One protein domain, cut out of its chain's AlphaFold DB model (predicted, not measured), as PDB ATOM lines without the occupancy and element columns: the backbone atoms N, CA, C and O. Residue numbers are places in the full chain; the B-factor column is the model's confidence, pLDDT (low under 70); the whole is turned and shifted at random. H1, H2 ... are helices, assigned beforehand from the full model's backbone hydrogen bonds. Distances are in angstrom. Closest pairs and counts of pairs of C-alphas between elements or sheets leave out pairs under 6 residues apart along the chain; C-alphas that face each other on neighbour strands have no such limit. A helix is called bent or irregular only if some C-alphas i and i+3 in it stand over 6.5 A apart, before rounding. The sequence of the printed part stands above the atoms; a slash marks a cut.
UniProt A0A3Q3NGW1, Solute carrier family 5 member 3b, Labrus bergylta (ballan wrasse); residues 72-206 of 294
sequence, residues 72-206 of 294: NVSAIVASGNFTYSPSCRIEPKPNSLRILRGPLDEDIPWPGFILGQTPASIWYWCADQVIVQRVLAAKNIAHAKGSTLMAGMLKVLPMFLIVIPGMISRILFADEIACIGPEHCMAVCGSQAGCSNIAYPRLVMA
ATOM      1  N   ASN A  72     246.390 278.735 267.754       84.94
ATOM      2  CA  ASN A  72     246.587 279.808 268.712       84.94
ATOM      3  C   ASN A  72     245.240 280.403 269.159       84.94
ATOM      4  O   ASN A  72     244.719 281.353 268.569       84.94
ATOM      5  N   VAL A  73     244.679 279.843 270.232       83.50
ATOM      6  CA  VAL A  73     243.346 280.199 270.747       83.50
ATOM      7  C   VAL A  73     243.226 281.686 271.086       83.50
ATOM      8  O   VAL A  73     242.212 282.299 270.757       83.50
ATOM      9  N   SER A  74     244.246 282.294 271.698       81.25
ATOM     10  CA  SER A  74     244.181 283.706 272.104       81.25
ATOM     11  C   SER A  74     244.119 284.648 270.901       81.25
ATOM     12  O   SER A  74     243.364 285.618 270.927       81.25
ATOM     13  N   ALA A  75     244.838 284.334 269.821       80.81
ATOM     14  CA  ALA A  75     244.770 285.092 268.577       80.81
ATOM     15  C   ALA A  75     243.397 284.957 267.897       80.81
ATOM     16  O   ALA A  75     242.848 285.946 267.414       80.81
ATOM     17  N   ILE A  76     242.811 283.754 267.899       80.19
ATOM     18  CA  ILE A  76     241.500 283.507 267.282       80.19
ATOM     19  C   ILE A  76     240.391 284.243 268.043       80.19
ATOM     20  O   ILE A  76     239.588 284.936 267.420       80.19
ATOM     21  N   VAL A  77     240.387 284.158 269.376       82.38
ATOM     22  CA  VAL A  77     239.424 284.860 270.244       82.38
ATOM     23  C   VAL A  77     239.596 286.383 270.171       82.38
ATOM     24  O   VAL A  77     238.622 287.118 270.283       82.38
ATOM     25  N   ALA A  78     240.813 286.883 269.942       78.12
ATOM     26  CA  ALA A  78     241.043 288.315 269.735       78.12
ATOM     27  C   ALA A  78     240.577 288.807 268.349       78.12
ATOM     28  O   ALA A  78     240.222 289.973 268.199       78.12
ATOM     29  N   SER A  79     240.590 287.935 267.333       75.44
ATOM     30  CA  SER A  79     240.237 288.288 265.947       75.44
ATOM     31  C   SER A  79     238.730 288.387 265.689       75.44
ATOM     32  O   SER A  79     238.295 289.124 264.806       75.44
ATOM     33  N   GLY A  80     237.923 287.672 266.468       67.88
ATOM     34  CA  GLY A  80     236.469 287.774 266.474       67.88
ATOM     35  C   GLY A  80     235.960 287.333 267.836       67.88
ATOM     36  O   GLY A  80     236.587 286.470 268.437       67.88
ATOM     37  N   ASN A  81     234.858 287.920 268.318       76.75
ATOM     38  CA  ASN A  81     234.198 287.612 269.602       76.75
ATOM     39  C   ASN A  81     233.675 286.154 269.671       76.75
ATOM     40  O   ASN A  81     232.490 285.912 269.879       76.75
ATOM     41  N   PHE A  82     234.540 285.170 269.457       81.00
ATOM     42  CA  PHE A  82     234.236 283.752 269.471       81.00
ATOM     43  C   PHE A  82     234.506 283.200 270.864       81.00
ATOM     44  O   PHE A  82     235.544 283.467 271.471       81.00
ATOM     45  N   THR A  83     233.585 282.376 271.351       80.06
ATOM     46  CA  THR A  83     233.748 281.700 272.639       80.06
ATOM     47  C   THR A  83     234.410 280.343 272.427       80.06
ATOM     48  O   THR A  83     233.999 279.568 271.559       80.06
ATOM     49  N   TYR A  84     235.428 280.034 273.231       81.38
ATOM     50  CA  TYR A  84     236.014 278.696 273.247       81.38
ATOM     51  C   TYR A  84     234.995 277.680 273.778       81.38
ATOM     52  O   TYR A  84     234.425 277.860 274.855       81.38
ATOM     53  N   SER A  85     234.790 276.595 273.032       78.62
ATOM     54  CA  SER A  85     233.950 275.474 273.436       78.62
ATOM     55  C   SER A  85     234.759 274.177 273.368       78.62
ATOM     56  O   SER A  85     235.301 273.860 272.309       78.62
ATOM     57  N   PRO A  86     234.781 273.360 274.438       73.38
ATOM     58  CA  PRO A  86     235.515 272.092 274.449       73.38
ATOM     59  C   PRO A  86     234.907 271.021 273.525       73.38
ATOM     60  O   PRO A  86     235.458 269.929 273.404       73.38
ATOM     61  N   SER A  87     233.777 271.315 272.871       74.56
ATOM     62  CA  SER A  87     233.151 270.442 271.871       74.56
ATOM     63  C   SER A  87     234.068 270.170 270.672       74.56
ATOM     64  O   SER A  87     234.105 269.053 270.158       74.56
ATOM     65  N   CYS A  88     234.860 271.161 270.260       73.12
ATOM     66  CA  CYS A  88     235.867 271.007 269.218       73.12
ATOM     67  C   CYS A  88     237.213 270.672 269.872       73.12
ATOM     68  O   CYS A  88     237.853 271.534 270.471       73.12
ATOM     69  N   ARG A  89     237.667 269.412 269.772       74.69
ATOM     70  CA  ARG A  89     238.985 269.016 270.299       74.69
ATOM     71  C   ARG A  89     240.107 269.712 269.532       74.69
ATOM     72  O   ARG A  89     240.422 269.360 268.393       74.69
ATOM     73  N   ILE A  90     240.732 270.665 270.207       83.06
ATOM     74  CA  ILE A  90     241.837 271.466 269.687       83.06
ATOM     75  C   ILE A  90     243.124 270.632 269.576       83.06
ATOM     76  O   ILE A  90     243.858 270.725 268.588       83.06
ATOM     77  N   GLU A  91     243.377 269.771 270.559       85.56
ATOM     78  CA  GLU A  91     244.600 268.975 270.629       85.56
ATOM     79  C   GLU A  91     244.484 267.647 269.856       85.56
ATOM     80  O   GLU A  91     243.445 266.973 269.902       85.56
ATOM     81  N   PRO A  92     245.545 267.226 269.146       88.19
ATOM     82  CA  PRO A  92     245.625 265.888 268.571       88.19
ATOM     83  C   PRO A  92     245.583 264.800 269.653       88.19
ATOM     84  O   PRO A  92     246.319 264.848 270.637       88.19
ATOM     85  N   LYS A  93     244.775 263.752 269.447       86.56
ATOM     86  CA  LYS A  93     244.742 262.599 270.363       86.56
ATOM     87  C   LYS A  93     246.119 261.916 270.455       86.56
ATOM     88  O   LYS A  93     246.765 261.732 269.417       86.56
ATOM     89  N   PRO A  94     246.522 261.399 271.633       85.56
ATOM     90  CA  PRO A  94     247.790 260.676 271.800       85.56
ATOM     91  C   PRO A  94     247.878 259.411 270.930       85.56
ATOM     92  O   PRO A  94     248.952 259.030 270.477       85.56
ATOM     93  N   ASN A  95     246.734 258.787 270.629       85.88
ATOM     94  CA  ASN A  95     246.638 257.607 269.765       85.88
ATOM     95  C   ASN A  95     246.363 257.948 268.288       85.88
ATOM     96  O   ASN A  95     245.975 257.070 267.523       85.88
ATOM     97  N   SER A  96     246.534 259.205 267.869       85.50
ATOM     98  CA  SER A  96     246.222 259.646 266.500       85.50
ATOM     99  C   SER A  96     247.047 258.942 265.416       85.50
ATOM    100  O   SER A  96     246.549 258.751 264.311       85.50
ATOM    101  N   LEU A  97     248.267 258.501 265.743       87.69
ATOM    102  CA  LEU A  97     249.171 257.781 264.837       87.69
ATOM    103  C   LEU A  97     248.994 256.253 264.866       87.69
ATOM    104  O   LEU A  97     249.745 255.530 264.215       87.69
ATOM    105  N   ARG A  98     248.028 255.738 265.637       88.25
ATOM    106  CA  ARG A  98     247.714 254.306 265.699       88.25
ATOM    107  C   ARG A  98     246.526 254.010 264.789       88.25
ATOM    108  O   ARG A  98     245.464 254.601 264.959       88.25
ATOM    109  N   ILE A  99     246.711 253.078 263.849       85.12
ATOM    110  CA  ILE A  99     245.674 252.685 262.880       85.12
ATOM    111  C   ILE A  99     244.499 252.001 263.592       85.12
ATOM    112  O   ILE A  99     243.356 252.414 263.429       85.12
ATOM    113  N   LEU A 100     244.778 250.988 264.416       86.44
ATOM    114  CA  LEU A 100     243.781 250.345 265.271       86.44
ATOM    115  C   LEU A 100     243.889 250.940 266.677       86.44
ATOM    116  O   LEU A 100     244.889 250.742 267.372       86.44
ATOM    117  N   ARG A 101     242.880 251.721 267.071       87.62
ATOM    118  CA  ARG A 101     242.806 252.337 268.403       87.62
ATOM    119  C   ARG A 101     242.218 251.362 269.424       87.62
ATOM    120  O   ARG A 101     241.839 250.248 269.086       87.62
ATOM    121  N   GLY A 102     242.178 251.763 270.695       88.44
ATOM    122  CA  GLY A 102     241.621 250.933 271.765       88.44
ATOM    123  C   GLY A 102     240.140 250.578 271.540       88.44
ATOM    124  O   GLY A 102     239.449 251.266 270.789       88.44
ATOM    125  N   PRO A 103     239.623 249.524 272.195       88.50
ATOM    126  CA  PRO A 103     238.235 249.083 272.023       88.50
ATOM    127  C   PRO A 103     237.191 250.097 272.508       88.50
ATOM    128  O   PRO A 103     236.045 250.025 272.083       88.50
ATOM    129  N   LEU A 104     237.595 251.031 273.373       88.81
ATOM    130  CA  LEU A 104     236.760 252.093 273.936       88.81
ATOM    131  C   LEU A 104     237.120 253.481 273.371       88.81
ATOM    132  O   LEU A 104     236.801 254.490 273.992       88.81
ATOM    133  N   ASP A 105     237.848 253.560 272.248       87.12
ATOM    134  CA  ASP A 105     238.103 254.859 271.610       87.12
ATOM    135  C   ASP A 105     236.781 255.463 271.126       87.12
ATOM    136  O   ASP A 105     236.012 254.799 270.440       87.12
ATOM    137  N   GLU A 106     236.534 256.723 271.477       83.38
ATOM    138  CA  GLU A 106     235.271 257.406 271.178       83.38
ATOM    139  C   GLU A 106     235.019 257.595 269.675       83.38
ATOM    140  O   GLU A 106     233.868 257.584 269.252       83.38
ATOM    141  N   ASP A 107     236.076 257.748 268.862       82.00
ATOM    142  CA  ASP A 107     235.895 258.013 267.428       82.00
ATOM    143  C   ASP A 107     235.980 256.718 266.605       82.00
ATOM    144  O   ASP A 107     235.206 256.518 265.674       82.00
ATOM    145  N   ILE A 108     236.976 255.864 266.889       86.44
ATOM    146  CA  ILE A 108     237.293 254.693 266.052       86.44
ATOM    147  C   ILE A 108     237.632 253.481 266.936       86.44
ATOM    148  O   ILE A 108     238.795 253.065 267.004       86.44
ATOM    149  N   PRO A 109     236.645 252.892 267.633       91.00
ATOM    150  CA  PRO A 109     236.874 251.686 268.419       91.00
ATOM    151  C   PRO A 109     237.174 250.511 267.480       91.00
ATOM    152  O   PRO A 109     236.381 250.221 266.583       91.00
ATOM    153  N   TRP A 110     238.295 249.802 267.669       90.50
ATOM    154  CA  TRP A 110     238.688 248.733 266.734       90.50
ATOM    155  C   TRP A 110     237.628 247.628 266.532       90.50
ATOM    156  O   TRP A 110     237.499 247.187 265.388       90.50
ATOM    157  N   PRO A 111     236.839 247.185 267.544       91.31
ATOM    158  CA  PRO A 111     235.819 246.161 267.323       91.31
ATOM    159  C   PRO A 111     234.706 246.689 266.425       91.31
ATOM    160  O   PRO A 111     234.319 246.018 265.475       91.31
ATOM    161  N   GLY A 112     234.237 247.917 266.684       89.25
ATOM    162  CA  GLY A 112     233.235 248.583 265.854       89.25
ATOM    163  C   GLY A 112     233.752 248.856 264.445       89.25
ATOM    164  O   GLY A 112     233.025 248.660 263.476       89.25
ATOM    165  N   PHE A 113     235.031 249.211 264.313       90.31
ATOM    166  CA  PHE A 113     235.672 249.375 263.017       90.31
ATOM    167  C   PHE A 113     235.724 248.053 262.247       90.31
ATOM    168  O   PHE A 113     235.216 247.995 261.140       90.31
ATOM    169  N   ILE A 114     236.263 246.964 262.803       91.44
ATOM    170  CA  ILE A 114     236.368 245.693 262.062       91.44
ATOM    171  C   ILE A 114     234.981 245.105 261.768       91.44
ATOM    172  O   ILE A 114     234.710 244.726 260.626       91.44
ATOM    173  N   LEU A 115     234.095 245.048 262.764       92.06
ATOM    174  CA  LEU A 115     232.770 244.437 262.622       92.06
ATOM    175  C   LEU A 115     231.800 245.296 261.804       92.06
ATOM    176  O   LEU A 115     230.922 244.740 261.156       92.06
ATOM    177  N   GLY A 116     231.952 246.623 261.809       91.00
ATOM    178  CA  GLY A 116     231.121 247.544 261.028       91.00
ATOM    179  C   GLY A 116     231.669 247.805 259.625       91.00
ATOM    180  O   GLY A 116     230.935 247.717 258.640       91.00
ATOM    181  N   GLN A 117     232.972 248.069 259.502       90.06
ATOM    182  CA  GLN A 117     233.600 248.399 258.222       90.06
ATOM    183  C   GLN A 117     233.662 247.194 257.280       90.06
ATOM    184  O   GLN A 117     233.588 247.385 256.066       90.06
ATOM    185  N   THR A 118     233.785 245.963 257.793       91.88
ATOM    186  CA  THR A 118     233.863 244.768 256.933       91.88
ATOM    187  C   THR A 118     232.555 244.540 256.157       91.88
ATOM    188  O   THR A 118     232.619 244.524 254.925       91.88
ATOM    189  N   PRO A 119     231.363 244.462 256.791       94.31
ATOM    190  CA  PRO A 119     230.094 244.395 256.065       94.31
ATOM    191  C   PRO A 119     229.846 245.608 255.165       94.31
ATOM    192  O   PRO A 119     229.412 245.433 254.029       94.31
ATOM    193  N   ALA A 120     230.171 246.823 255.626       92.00
ATOM    194  CA  ALA A 120     230.022 248.033 254.817       92.00
ATOM    195  C   ALA A 120     230.883 247.984 253.543       92.00
ATOM    196  O   ALA A 120     230.432 248.372 252.469       92.00
ATOM    197  N   SER A 121     232.103 247.448 253.643       92.12
ATOM    198  CA  SER A 121     232.988 247.263 252.491       92.12
ATOM    199  C   SER A 121     232.444 246.200 251.538       92.12
ATOM    200  O   SER A 121     232.452 246.416 250.333       92.12
ATOM    201  N   ILE A 122     231.928 245.078 252.052       93.44
ATOM    202  CA  ILE A 122     231.292 244.049 251.211       93.44
ATOM    203  C   ILE A 122     230.095 244.643 250.464       93.44
ATOM    204  O   ILE A 122     229.979 244.449 249.259       93.44
ATOM    205  N   TRP A 123     229.239 245.405 251.146       94.81
ATOM    206  CA  TRP A 123     228.120 246.094 250.508       94.81
ATOM    207  C   TRP A 123     228.598 247.058 249.413       94.81
ATOM    208  O   TRP A 123     228.156 246.948 248.272       94.81
ATOM    209  N   TYR A 124     229.563 247.928 249.721       91.38
ATOM    210  CA  TYR A 124     230.077 248.913 248.769       91.38
ATOM    211  C   TYR A 124     230.709 248.272 247.521       91.38
ATOM    212  O   TYR A 124     230.509 248.742 246.408       91.38
ATOM    213  N   TRP A 125     231.471 247.187 247.675       92.00
ATOM    214  CA  TRP A 125     232.174 246.567 246.544       92.00
ATOM    215  C   TRP A 125     231.339 245.534 245.779       92.00
ATOM    216  O   TRP A 125     231.610 245.308 244.600       92.00
ATOM    217  N   CYS A 126     230.358 244.899 246.426       92.06
ATOM    218  CA  CYS A 126     229.612 243.778 245.843       92.06
ATOM    219  C   CYS A 126     228.140 244.088 245.543       92.06
ATOM    220  O   CYS A 126     227.544 243.371 244.744       92.06
ATOM    221  N   ALA A 127     227.545 245.092 246.190       91.25
ATOM    222  CA  ALA A 127     226.118 245.402 246.073       91.25
ATOM    223  C   ALA A 127     225.839 246.833 245.592       91.25
ATOM    224  O   ALA A 127     224.733 247.100 245.122       91.25
ATOM    225  N   ASP A 128     226.809 247.746 245.680       91.56
ATOM    226  CA  ASP A 128     226.663 249.084 245.115       91.56
ATOM    227  C   ASP A 128     226.625 249.015 243.585       91.56
ATOM    228  O   ASP A 128     227.575 248.579 242.920       91.56
ATOM    229  N   GLN A 129     225.510 249.476 243.026       89.25
ATOM    230  CA  GLN A 129     225.255 249.433 241.597       89.25
ATOM    231  C   GLN A 129     226.307 250.205 240.794       89.25
ATOM    232  O   GLN A 129     226.670 249.764 239.705       89.25
ATOM    233  N   VAL A 130     226.851 251.304 241.329       88.00
ATOM    234  CA  VAL A 130     227.874 252.098 240.633       88.00
ATOM    235  C   VAL A 130     229.110 251.249 240.336       88.00
ATOM    236  O   VAL A 130     229.686 251.319 239.248       88.00
ATOM    237  N   ILE A 131     229.518 250.418 241.296       90.31
ATOM    238  CA  ILE A 131     230.707 249.576 241.183       90.31
ATOM    239  C   ILE A 131     230.402 248.314 240.377       90.31
ATOM    240  O   ILE A 131     231.158 247.964 239.467       90.31
ATOM    241  N   VAL A 132     229.274 247.661 240.661       91.12
ATOM    242  CA  VAL A 132     228.857 246.432 239.972       91.12
ATOM    243  C   VAL A 132     228.707 246.672 238.468       91.12
ATOM    244  O   VAL A 132     229.211 245.880 237.670       91.12
ATOM    245  N   GLN A 133     228.119 247.800 238.056       88.44
ATOM    246  CA  GLN A 133     227.981 248.157 236.640       88.44
ATOM    247  C   GLN A 133     229.324 248.245 235.907       88.44
ATOM    248  O   GLN A 133     229.442 247.776 234.774       88.44
ATOM    249  N   ARG A 134     230.356 248.802 236.553       88.25
ATOM    250  CA  ARG A 134     231.700 248.931 235.966       88.25
ATOM    251  C   ARG A 134     232.343 247.563 235.725       88.25
ATOM    252  O   ARG A 134     233.004 247.370 234.708       88.25
ATOM    253  N   VAL A 135     232.112 246.601 236.621       90.75
ATOM    254  CA  VAL A 135     232.606 245.222 236.470       90.75
ATOM    255  C   VAL A 135     231.836 244.472 235.377       90.75
ATOM    256  O   VAL A 135     232.449 243.756 234.586       90.75
ATOM    257  N   LEU A 136     230.516 244.668 235.281       89.88
ATOM    258  CA  LEU A 136     229.674 244.056 234.243       89.88
ATOM    259  C   LEU A 136     229.969 244.591 232.833       89.88
ATOM    260  O   LEU A 136     229.763 243.875 231.855       89.88
ATOM    261  N   ALA A 137     230.497 245.812 232.721       88.25
ATOM    262  CA  ALA A 137     230.944 246.397 231.456       88.25
ATOM    263  C   ALA A 137     232.302 245.849 230.961       88.25
ATOM    264  O   ALA A 137     232.763 246.216 229.876       88.25
ATOM    265  N   ALA A 138     232.973 244.982 231.731       91.44
ATOM    266  CA  ALA A 138     234.239 244.385 231.324       91.44
ATOM    267  C   ALA A 138     234.065 243.442 230.122       91.44
ATOM    268  O   ALA A 138     233.118 242.665 230.038       91.44
ATOM    269  N   LYS A 139     235.049 243.438 229.211       91.00
ATOM    270  CA  LYS A 139     235.016 242.619 227.981       91.00
ATOM    271  C   LYS A 139     234.895 241.115 228.244       91.00
ATOM    272  O   LYS A 139     234.346 240.389 227.424       91.00
ATOM    273  N   ASN A 140     235.488 240.635 229.334       95.88
ATOM    274  CA  ASN A 140     235.424 239.241 229.756       95.88
ATOM    275  C   ASN A 140     235.750 239.109 231.253       95.88
ATOM    276  O   ASN A 140     236.248 240.041 231.890       95.88
ATOM    277  N   ILE A 141     235.519 237.914 231.802       95.38
ATOM    278  CA  ILE A 141     235.738 237.608 233.224       95.38
ATOM    279  C   ILE A 141     237.208 237.799 233.633       95.38
ATOM    280  O   ILE A 141     237.481 238.211 234.759       95.38
ATOM    281  N   ALA A 142     238.168 237.534 232.738       96.88
ATOM    282  CA  ALA A 142     239.586 237.737 233.033       96.88
ATOM    283  C   ALA A 142     239.918 239.228 233.238       96.88
ATOM    284  O   ALA A 142     240.594 239.569 234.206       96.88
ATOM    285  N   HIS A 143     239.379 240.121 232.397       94.94
ATOM    286  CA  HIS A 143     239.513 241.572 232.567       94.94
ATOM    287  C   HIS A 143     238.798 242.055 233.830       94.94
ATOM    288  O   HIS A 143     239.358 242.868 234.562       94.94
ATOM    289  N   ALA A 144     237.608 241.521 234.129       94.88
ATOM    290  CA  ALA A 144     236.895 241.827 235.367       94.88
ATOM    291  C   ALA A 144     237.744 241.476 236.602       94.88
ATOM    292  O   ALA A 144     238.013 242.349 237.423       94.88
ATOM    293  N   LYS A 145     238.266 240.244 236.692       94.81
ATOM    294  CA  LYS A 145     239.146 239.804 237.791       94.81
ATOM    295  C   LYS A 145     240.450 240.605 237.878       94.81
ATOM    296  O   LYS A 145     240.895 240.942 238.971       94.81
ATOM    297  N   GLY A 146     241.064 240.917 236.736       95.75
ATOM    298  CA  GLY A 146     242.266 241.751 236.686       95.75
ATOM    299  C   GLY A 146     242.006 243.167 237.203       95.75
ATOM    300  O   GLY A 146     242.782 243.685 238.004       95.75
ATOM    301  N   SER A 147     240.883 243.773 236.801       93.12
ATOM    302  CA  SER A 147     240.491 245.121 237.226       93.12
ATOM    303  C   SER A 147     240.206 245.209 238.725       93.12
ATOM    304  O   SER A 147     240.646 246.163 239.361       93.12
ATOM    305  N   THR A 148     239.550 244.203 239.316       93.06
ATOM    306  CA  THR A 148     239.260 244.187 240.758       93.06
ATOM    307  C   THR A 148     240.527 244.001 241.591       93.06
ATOM    308  O   THR A 148     240.701 244.699 242.590       93.06
ATOM    309  N   LEU A 149     241.460 243.146 241.154       95.25
ATOM    310  CA  LEU A 149     242.770 243.008 241.798       95.25
ATOM    311  C   LEU A 149     243.579 244.311 241.715       95.25
ATOM    312  O   LEU A 149     244.123 244.774 242.719       95.25
ATOM    313  N   MET A 150     243.620 244.934 240.534       94.50
ATOM    314  CA  MET A 150     244.293 246.218 240.329       94.50
ATOM    315  C   MET A 150     243.686 247.322 241.207       94.50
ATOM    316  O   MET A 150     244.425 248.076 241.838       94.50
ATOM    317  N   ALA A 151     242.355 247.399 241.300       92.25
ATOM    318  CA  ALA A 151     241.663 248.356 242.160       92.25
ATOM    319  C   ALA A 151     242.010 248.151 243.644       92.25
ATOM    320  O   ALA A 151     242.267 249.127 244.353       92.25
ATOM    321  N   GLY A 152     242.089 246.895 244.099       93.31
ATOM    322  CA  GLY A 152     242.533 246.553 245.452       93.31
ATOM    323  C   GLY A 152     243.951 247.048 245.751       93.31
ATOM    324  O   GLY A 152     244.180 247.670 246.787       93.31
ATOM    325  N   MET A 153     244.884 246.866 244.812       93.75
ATOM    326  CA  MET A 153     246.256 247.372 244.946       93.75
ATOM    327  C   MET A 153     246.307 248.907 244.978       93.75
ATOM    328  O   MET A 153     246.977 249.493 245.829       93.75
ATOM    329  N   LEU A 154     245.561 249.581 244.097       93.31
ATOM    330  CA  LEU A 154     245.504 251.047 244.050       93.31
ATOM    331  C   LEU A 154     244.874 251.661 245.311       93.31
ATOM    332  O   LEU A 154     245.226 252.779 245.684       93.31
ATOM    333  N   LYS A 155     243.999 250.936 246.019       91.38
ATOM    334  CA  LYS A 155     243.379 251.391 247.279       91.38
ATOM    335  C   LYS A 155     244.347 251.518 248.456       91.38
ATOM    336  O   LYS A 155     243.973 252.119 249.461       91.38
ATOM    337  N   VAL A 156     245.589 251.053 248.326       93.62
ATOM    338  CA  VAL A 156     246.657 251.333 249.299       93.62
ATOM    339  C   VAL A 156     247.161 252.783 249.180       93.62
ATOM    340  O   VAL A 156     247.570 253.385 250.173       93.62
ATOM    341  N   LEU A 157     247.084 253.392 247.989       94.44
ATOM    342  CA  LEU A 157     247.620 254.733 247.721       94.44
ATOM    343  C   LEU A 157     246.953 255.874 248.515       94.44
ATOM    344  O   LEU A 157     247.693 256.734 248.996       94.44
ATOM    345  N   PRO A 158     245.616 255.928 248.708       93.56
ATOM    346  CA  PRO A 158     244.950 256.974 249.490       93.56
ATOM    347  C   PRO A 158     245.550 257.241 250.876       93.56
ATOM    348  O   PRO A 158     245.552 258.385 251.326       93.56
ATOM    349  N   MET A 159     246.119 256.227 251.535       92.31
ATOM    350  CA  MET A 159     246.822 256.424 252.806       92.31
ATOM    351  C   MET A 159     247.984 257.424 252.660       92.31
ATOM    352  O   MET A 159     248.155 258.329 253.473       92.31
ATOM    353  N   PHE A 160     248.756 257.316 251.582       94.12
ATOM    354  CA  PHE A 160     249.919 258.168 251.325       94.12
ATOM    355  C   PHE A 160     249.568 259.455 250.575       94.12
ATOM    356  O   PHE A 160     250.226 260.479 250.752       94.12
ATOM    357  N   LEU A 161     248.542 259.408 249.726       95.06
ATOM    358  CA  LEU A 161     248.187 260.501 248.820       95.06
ATOM    359  C   LEU A 161     247.098 261.424 249.362       95.06
ATOM    360  O   LEU A 161     246.956 262.532 248.864       95.06
ATOM    361  N   ILE A 162     246.334 260.993 250.369       93.00
ATOM    362  CA  ILE A 162     245.225 261.774 250.933       93.00
ATOM    363  C   ILE A 162     245.407 261.953 252.440       93.00
ATOM    364  O   ILE A 162     245.413 263.087 252.915       93.00
ATOM    365  N   VAL A 163     245.607 260.864 253.193       93.69
ATOM    366  CA  VAL A 163     245.680 260.937 254.666       93.69
ATOM    367  C   VAL A 163     246.921 261.705 255.125       93.69
ATOM    368  O   VAL A 163     246.787 262.664 255.886       93.69
ATOM    369  N   ILE A 164     248.115 261.355 254.629       94.69
ATOM    370  CA  ILE A 164     249.358 262.062 254.991       94.69
ATOM    371  C   ILE A 164     249.297 263.558 254.617       94.69
ATOM    372  O   ILE A 164     249.546 264.387 255.495       94.69
ATOM    373  N   PRO A 165     248.919 263.958 253.386       94.94
ATOM    374  CA  PRO A 165     248.686 265.366 253.068       94.94
ATOM    375  C   PRO A 165     247.657 266.038 253.983       94.94
ATOM    376  O   PRO A 165     247.898 267.147 254.449       94.94
ATOM    377  N   GLY A 166     246.550 265.371 254.321       94.12
ATOM    378  CA  GLY A 166     245.574 265.893 255.282       94.12
ATOM    379  C   GLY A 166     246.198 266.223 256.643       94.12
ATOM    380  O   GLY A 166     245.974 267.309 257.182       94.12
ATOM    381  N   MET A 167     247.058 265.340 257.159       94.06
ATOM    382  CA  MET A 167     247.810 265.576 258.398       94.06
ATOM    383  C   MET A 167     248.805 266.733 258.266       94.06
ATOM    384  O   MET A 167     248.901 267.569 259.165       94.06
ATOM    385  N   ILE A 168     249.519 266.820 257.138       95.94
ATOM    386  CA  ILE A 168     250.444 267.926 256.854       95.94
ATOM    387  C   ILE A 168     249.702 269.260 256.783       95.94
ATOM    388  O   ILE A 168     250.202 270.271 257.269       95.94
ATOM    389  N   SER A 169     248.490 269.267 256.233       95.06
ATOM    390  CA  SER A 169     247.659 270.465 256.199       95.06
ATOM    391  C   SER A 169     247.370 270.982 257.605       95.06
ATOM    392  O   SER A 169     247.572 272.167 257.857       95.06
ATOM    393  N   ARG A 170     247.021 270.094 258.550       92.12
ATOM    394  CA  ARG A 170     246.849 270.471 259.963       92.12
ATOM    395  C   ARG A 170     248.134 271.035 260.574       92.12
ATOM    396  O   ARG A 170     248.054 272.001 261.317       92.12
ATOM    397  N   ILE A 171     249.303 270.477 260.246       94.00
ATOM    398  CA  ILE A 171     250.601 270.987 260.728       94.00
ATOM    399  C   ILE A 171     250.859 272.415 260.236       94.00
ATOM    400  O   ILE A 171     251.316 273.257 261.002       94.00
ATOM    401  N   LEU A 172     250.602 272.688 258.955       93.06
ATOM    402  CA  LEU A 172     250.918 273.982 258.346       93.06
ATOM    403  C   LEU A 172     249.855 275.053 258.617       93.06
ATOM    404  O   LEU A 172     250.176 276.238 258.590       93.06
ATOM    405  N   PHE A 173     248.600 274.651 258.830       91.19
ATOM    406  CA  PHE A 173     247.440 275.544 258.895       91.19
ATOM    407  C   PHE A 173     246.519 275.195 260.073       91.19
ATOM    408  O   PHE A 173     245.300 275.119 259.912       91.19
ATOM    409  N   ALA A 174     247.103 274.971 261.255       88.50
ATOM    410  CA  ALA A 174     246.368 274.607 262.467       88.50
ATOM    411  C   ALA A 174     245.249 275.612 262.787       88.50
ATOM    412  O   ALA A 174     244.118 275.189 262.993       88.50
ATOM    413  N   ASP A 175     245.530 276.916 262.708       84.69
ATOM    414  CA  ASP A 175     244.570 277.998 263.000       84.69
ATOM    415  C   ASP A 175     243.347 278.027 262.076       84.69
ATOM    416  O   ASP A 175     242.321 278.605 262.414       84.69
ATOM    417  N   GLU A 176     243.445 277.423 260.892       79.75
ATOM    418  CA  GLU A 176     242.360 277.420 259.909       79.75
ATOM    419  C   GLU A 176     241.588 276.097 259.885       79.75
ATOM    420  O   GLU A 176     240.432 276.054 259.473       79.75
ATOM    421  N   ILE A 177     242.237 274.999 260.280       85.56
ATOM    422  CA  ILE A 177     241.681 273.641 260.192       85.56
ATOM    423  C   ILE A 177     241.160 273.167 261.551       85.56
ATOM    424  O   ILE A 177     240.187 272.414 261.608       85.56
ATOM    425  N   ALA A 178     241.794 273.583 262.647       85.12
ATOM    426  CA  ALA A 178     241.367 273.265 263.999       85.12
ATOM    427  C   ALA A 178     240.578 274.444 264.573       85.12
ATOM    428  O   ALA A 178     241.142 275.475 264.929       85.12
ATOM    429  N   CYS A 179     239.259 274.288 264.675       84.50
ATOM    430  CA  CYS A 179     238.433 275.313 265.294       84.50
ATOM    431  C   CYS A 179     238.476 275.248 266.817       84.50
ATOM    432  O   CYS A 179     238.622 274.178 267.408       84.50
ATOM    433  N   ILE A 180     238.163 276.386 267.429       85.44
ATOM    434  CA  ILE A 180     237.982 276.527 268.876       85.44
ATOM    435  C   ILE A 180     236.529 276.311 269.345       85.44
ATOM    436  O   ILE A 180     236.272 276.279 270.543       85.44
ATOM    437  N   GLY A 181     235.569 276.204 268.423       84.06
ATOM    438  CA  GLY A 181     234.149 276.053 268.737       84.06
ATOM    439  C   GLY A 181     233.251 276.075 267.492       84.06
ATOM    440  O   GLY A 181     233.729 276.406 266.400       84.06
ATOM    441  N   PRO A 182     231.953 275.755 267.637       82.88
ATOM    442  CA  PRO A 182     231.026 275.587 266.513       82.88
ATOM    443  C   PRO A 182     230.749 276.887 265.748       82.88
ATOM    444  O   PRO A 182     230.639 276.861 264.523       82.88
ATOM    445  N   GLU A 183     230.687 278.033 266.434       83.44
ATOM    446  CA  GLU A 183     230.517 279.347 265.789       83.44
ATOM    447  C   GLU A 183     231.725 279.708 264.923       83.44
ATOM    448  O   GLU A 183     231.578 280.135 263.778       83.44
ATOM    449  N   HIS A 184     232.928 279.459 265.445       83.12
ATOM    450  CA  HIS A 184     234.158 279.685 264.704       83.12
ATOM    451  C   HIS A 184     234.272 278.736 263.500       83.12
ATOM    452  O   HIS A 184     234.604 279.181 262.404       83.12
ATOM    453  N   CYS A 185     233.921 277.451 263.657       82.50
ATOM    454  CA  CYS A 185     233.904 276.533 262.516       82.50
ATOM    455  C   CYS A 185     232.905 276.965 261.433       82.50
ATOM    456  O   CYS A 185     233.208 276.872 260.245       82.50
ATOM    457  N   MET A 186     231.728 277.475 261.811       83.00
ATOM    458  CA  MET A 186     230.774 277.999 260.831       83.00
ATOM    459  C   MET A 186     231.326 279.198 260.070       83.00
ATOM    460  O   MET A 186     231.162 279.256 258.854       83.00
ATOM    461  N   ALA A 187     232.014 280.110 260.755       80.94
ATOM    462  CA  ALA A 187     232.615 281.275 260.117       80.94
ATOM    463  C   ALA A 187     233.750 280.904 259.144       80.94
ATOM    464  O   ALA A 187     233.871 281.520 258.090       80.94
ATOM    465  N   VAL A 188     234.574 279.903 259.476       77.50
ATOM    466  CA  VAL A 188     235.765 279.548 258.682       77.50
ATOM    467  C   VAL A 188     235.470 278.531 257.578       77.50
ATOM    468  O   VAL A 188     236.001 278.652 256.475       77.50
ATOM    469  N   CYS A 189     234.657 277.509 257.856       75.81
ATOM    470  CA  CYS A 189     234.432 276.396 256.928       75.81
ATOM    471  C   CYS A 189     232.961 276.074 256.651       75.81
ATOM    472  O   CYS A 189     232.689 275.140 255.896       75.81
ATOM    473  N   GLY A 190     232.011 276.817 257.227       77.56
ATOM    474  CA  GLY A 190     230.582 276.600 256.986       77.56
ATOM    475  C   GLY A 190     230.045 275.281 257.552       77.56
ATOM    476  O   GLY A 190     229.016 274.799 257.088       77.56
ATOM    477  N   SER A 191     230.734 274.678 258.529       80.00
ATOM    478  CA  SER A 191     230.285 273.453 259.200       80.00
ATOM    479  C   SER A 191     230.482 273.545 260.708       80.00
ATOM    480  O   SER A 191     231.596 273.760 261.160       80.00
ATOM    481  N   GLN A 192     229.436 273.306 261.504       79.12
ATOM    482  CA  GLN A 192     229.544 273.263 262.972       79.12
ATOM    483  C   GLN A 192     230.321 272.037 263.475       79.12
ATOM    484  O   GLN A 192     230.845 272.063 264.585       79.12
ATOM    485  N   ALA A 193     230.396 270.968 262.675       76.50
ATOM    486  CA  ALA A 193     230.991 269.692 263.076       76.50
ATOM    487  C   ALA A 193     232.530 269.676 262.988       76.50
ATOM    488  O   ALA A 193     233.170 268.816 263.589       76.50
ATOM    489  N   GLY A 194     233.130 270.611 262.245       78.31
ATOM    490  CA  GLY A 194     234.580 270.747 262.121       78.31
ATOM    491  C   GLY A 194     235.057 271.027 260.697       78.31
ATOM    492  O   GLY A 194     234.349 270.805 259.716       78.31
ATOM    493  N   CYS A 195     236.308 271.477 260.585       82.38
ATOM    494  CA  CYS A 195     236.909 271.909 259.322       82.38
ATOM    495  C   CYS A 195     237.847 270.864 258.684       82.38
ATOM    496  O   CYS A 195     238.698 271.191 257.862       82.38
ATOM    497  N   SER A 196     237.692 269.575 258.994       82.81
ATOM    498  CA  SER A 196     238.548 268.518 258.424       82.81
ATOM    499  C   SER A 196     238.448 268.419 256.892       82.81
ATOM    500  O   SER A 196     239.445 268.150 256.224       82.81
ATOM    501  N   ASN A 197     237.272 268.694 256.317       82.62
ATOM    502  CA  ASN A 197     237.021 268.552 254.876       82.62
ATOM    503  C   ASN A 197     237.764 269.593 254.019       82.62
ATOM    504  O   ASN A 197     238.049 269.340 252.850       82.62
ATOM    505  N   ILE A 198     238.125 270.747 254.592       83.88
ATOM    506  CA  ILE A 198     238.865 271.795 253.873       83.88
ATOM    507  C   ILE A 198     240.378 271.554 253.875       83.88
ATOM    508  O   ILE A 198     241.094 272.208 253.119       83.88
ATOM    509  N   ALA A 199     240.883 270.603 254.669       89.25
ATOM    510  CA  ALA A 199     242.315 270.386 254.859       89.25
ATOM    511  C   ALA A 199     243.049 270.098 253.538       89.25
ATOM    512  O   ALA A 199     244.065 270.728 253.239       89.25
ATOM    513  N   TYR A 200     242.531 269.187 252.714       90.38
ATOM    514  CA  TYR A 200     243.183 268.819 251.455       90.38
ATOM    515  C   TYR A 200     243.161 269.960 250.412       90.38
ATOM    516  O   TYR A 200     244.242 270.362 249.966       90.38
ATOM    517  N   PRO A 201     242.003 270.582 250.084       88.19
ATOM    518  CA  PRO A 201     241.967 271.771 249.224       88.19
ATOM    519  C   PRO A 201     242.858 272.913 249.733       88.19
ATOM    520  O   PRO A 201     243.538 273.596 248.963       88.19
ATOM    521  N   ARG A 202     242.900 273.111 251.053       87.88
ATOM    522  CA  ARG A 202     243.694 274.170 251.672       87.88
ATOM    523  C   ARG A 202     245.194 273.972 251.465       87.88
ATOM    524  O   ARG A 202     245.914 274.952 251.244       87.88
ATOM    525  N   LEU A 203     245.662 272.728 251.520       92.75
ATOM    526  CA  LEU A 203     247.055 272.386 251.256       92.75
ATOM    527  C   LEU A 203     247.406 272.586 249.781       92.75
ATOM    528  O   LEU A 203     248.422 273.211 249.475       92.75
ATOM    529  N   VAL A 204     246.528 272.133 248.881       91.00
ATOM    530  CA  VAL A 204     246.642 272.338 247.430       91.00
ATOM    531  C   VAL A 204     246.880 273.813 247.104       91.00
ATOM    532  O   VAL A 204     247.828 274.147 246.391       91.00
ATOM    533  N   MET A 205     246.073 274.702 247.685       87.44
ATOM    534  CA  MET A 205     246.132 276.135 247.401       87.44
ATOM    535  C   MET A 205     247.425 276.819 247.858       87.44
ATOM    536  O   MET A 205     247.865 277.764 247.206       87.44
ATOM    537  N   ALA A 206     248.044 276.359 248.947       89.56
ATOM    538  CA  ALA A 206     249.239 277.005 249.497       89.56
ATOM    539  C   ALA A 206     250.560 276.333 249.127       89.56
ATOM    540  O   ALA A 206     251.616 276.962 249.223       89.56
TER     541      ALA A 206
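What this domain is: This is residues 72 to 206 of the 294 residues of the protein "Solute carrier family 5 member 3b" of Labrus bergylta (ballan wrasse) (UniProt A0A3Q3NGW1). The model is a long, open frame: H4 and H5 follow each other nearly in line along one side, H2 and the unnamed residues 80 to 109 make the other, and the space between H2 and H5 is empty. H3 makes the corner between H2 and H4 at one end; H1, H6, H7 and H8 gather loosely at the other, where H8 crosses H5. The printed part has 135 residues, with eight named helices, H1 to H8 in chain order, and no named strand: all helix. It is loose, with a radius of gyration of the C-alphas of 19.7 A, and spans 64 by 37 by 24 A.

Where its parts are: H1, residues 73 to 79, begins at C-alpha 73 (243.346, 280.199, 270.747). H2, residues 110 to 126, is 23.3 A long, with a kink of 26 degrees near residue 117. H3 is residues 129 to 136; H4, 141 to 154, is 19.8 A long, and H5, 157 to 172, 22.2 A. H6 is residues 174 to 177 and H7 182 to 189. H8, residues 196 to 206, is 16.3 A long and ends at C-alpha 206 (249.239, 277.005, 249.497); it is irregular, C-alphas 197 and 200 being 7.1 A apart.

How they stand to each other: H1 is close to H6 but not clearly touching, the closest C-alphas, Ile 76 and Asp 175, 7.6 A apart. H2 touches H3 only at the corner, closest at Trp 125 and Ile 131, C-alphas 6.3 A apart. H3 touches H4 at a steep tilt of 51 degrees, opposite ways, closest at Val 135 and Ala 144, C-alphas 5.6 A apart. H4 and H5 meet only through their link. H5 touches H8 about perpendicular, at 80 degrees, closest at Ser 169 and Leu 203, C-alphas 5.3 A apart. H7 is close to H6 but not clearly touching, closest at Glu 176 and Val 188, C-alphas 7.0 A apart. In H1, H4 and H7 every O i to N i+4 pair is within hydrogen-bond range; H2 has 12 of 13, H3 3 of 4, H5 9 of 12, H8 5 of 7, and H6 is too short for such a pair.

The domain as a whole: The C-alphas farthest apart, Ala 78 and Asn 140, are 63.5 A apart. The printed part has no cut, and the link from H1 to H2 is long, 30 residues. Mean pLDDT of the printed part is 87.6; residue 80 is under 70.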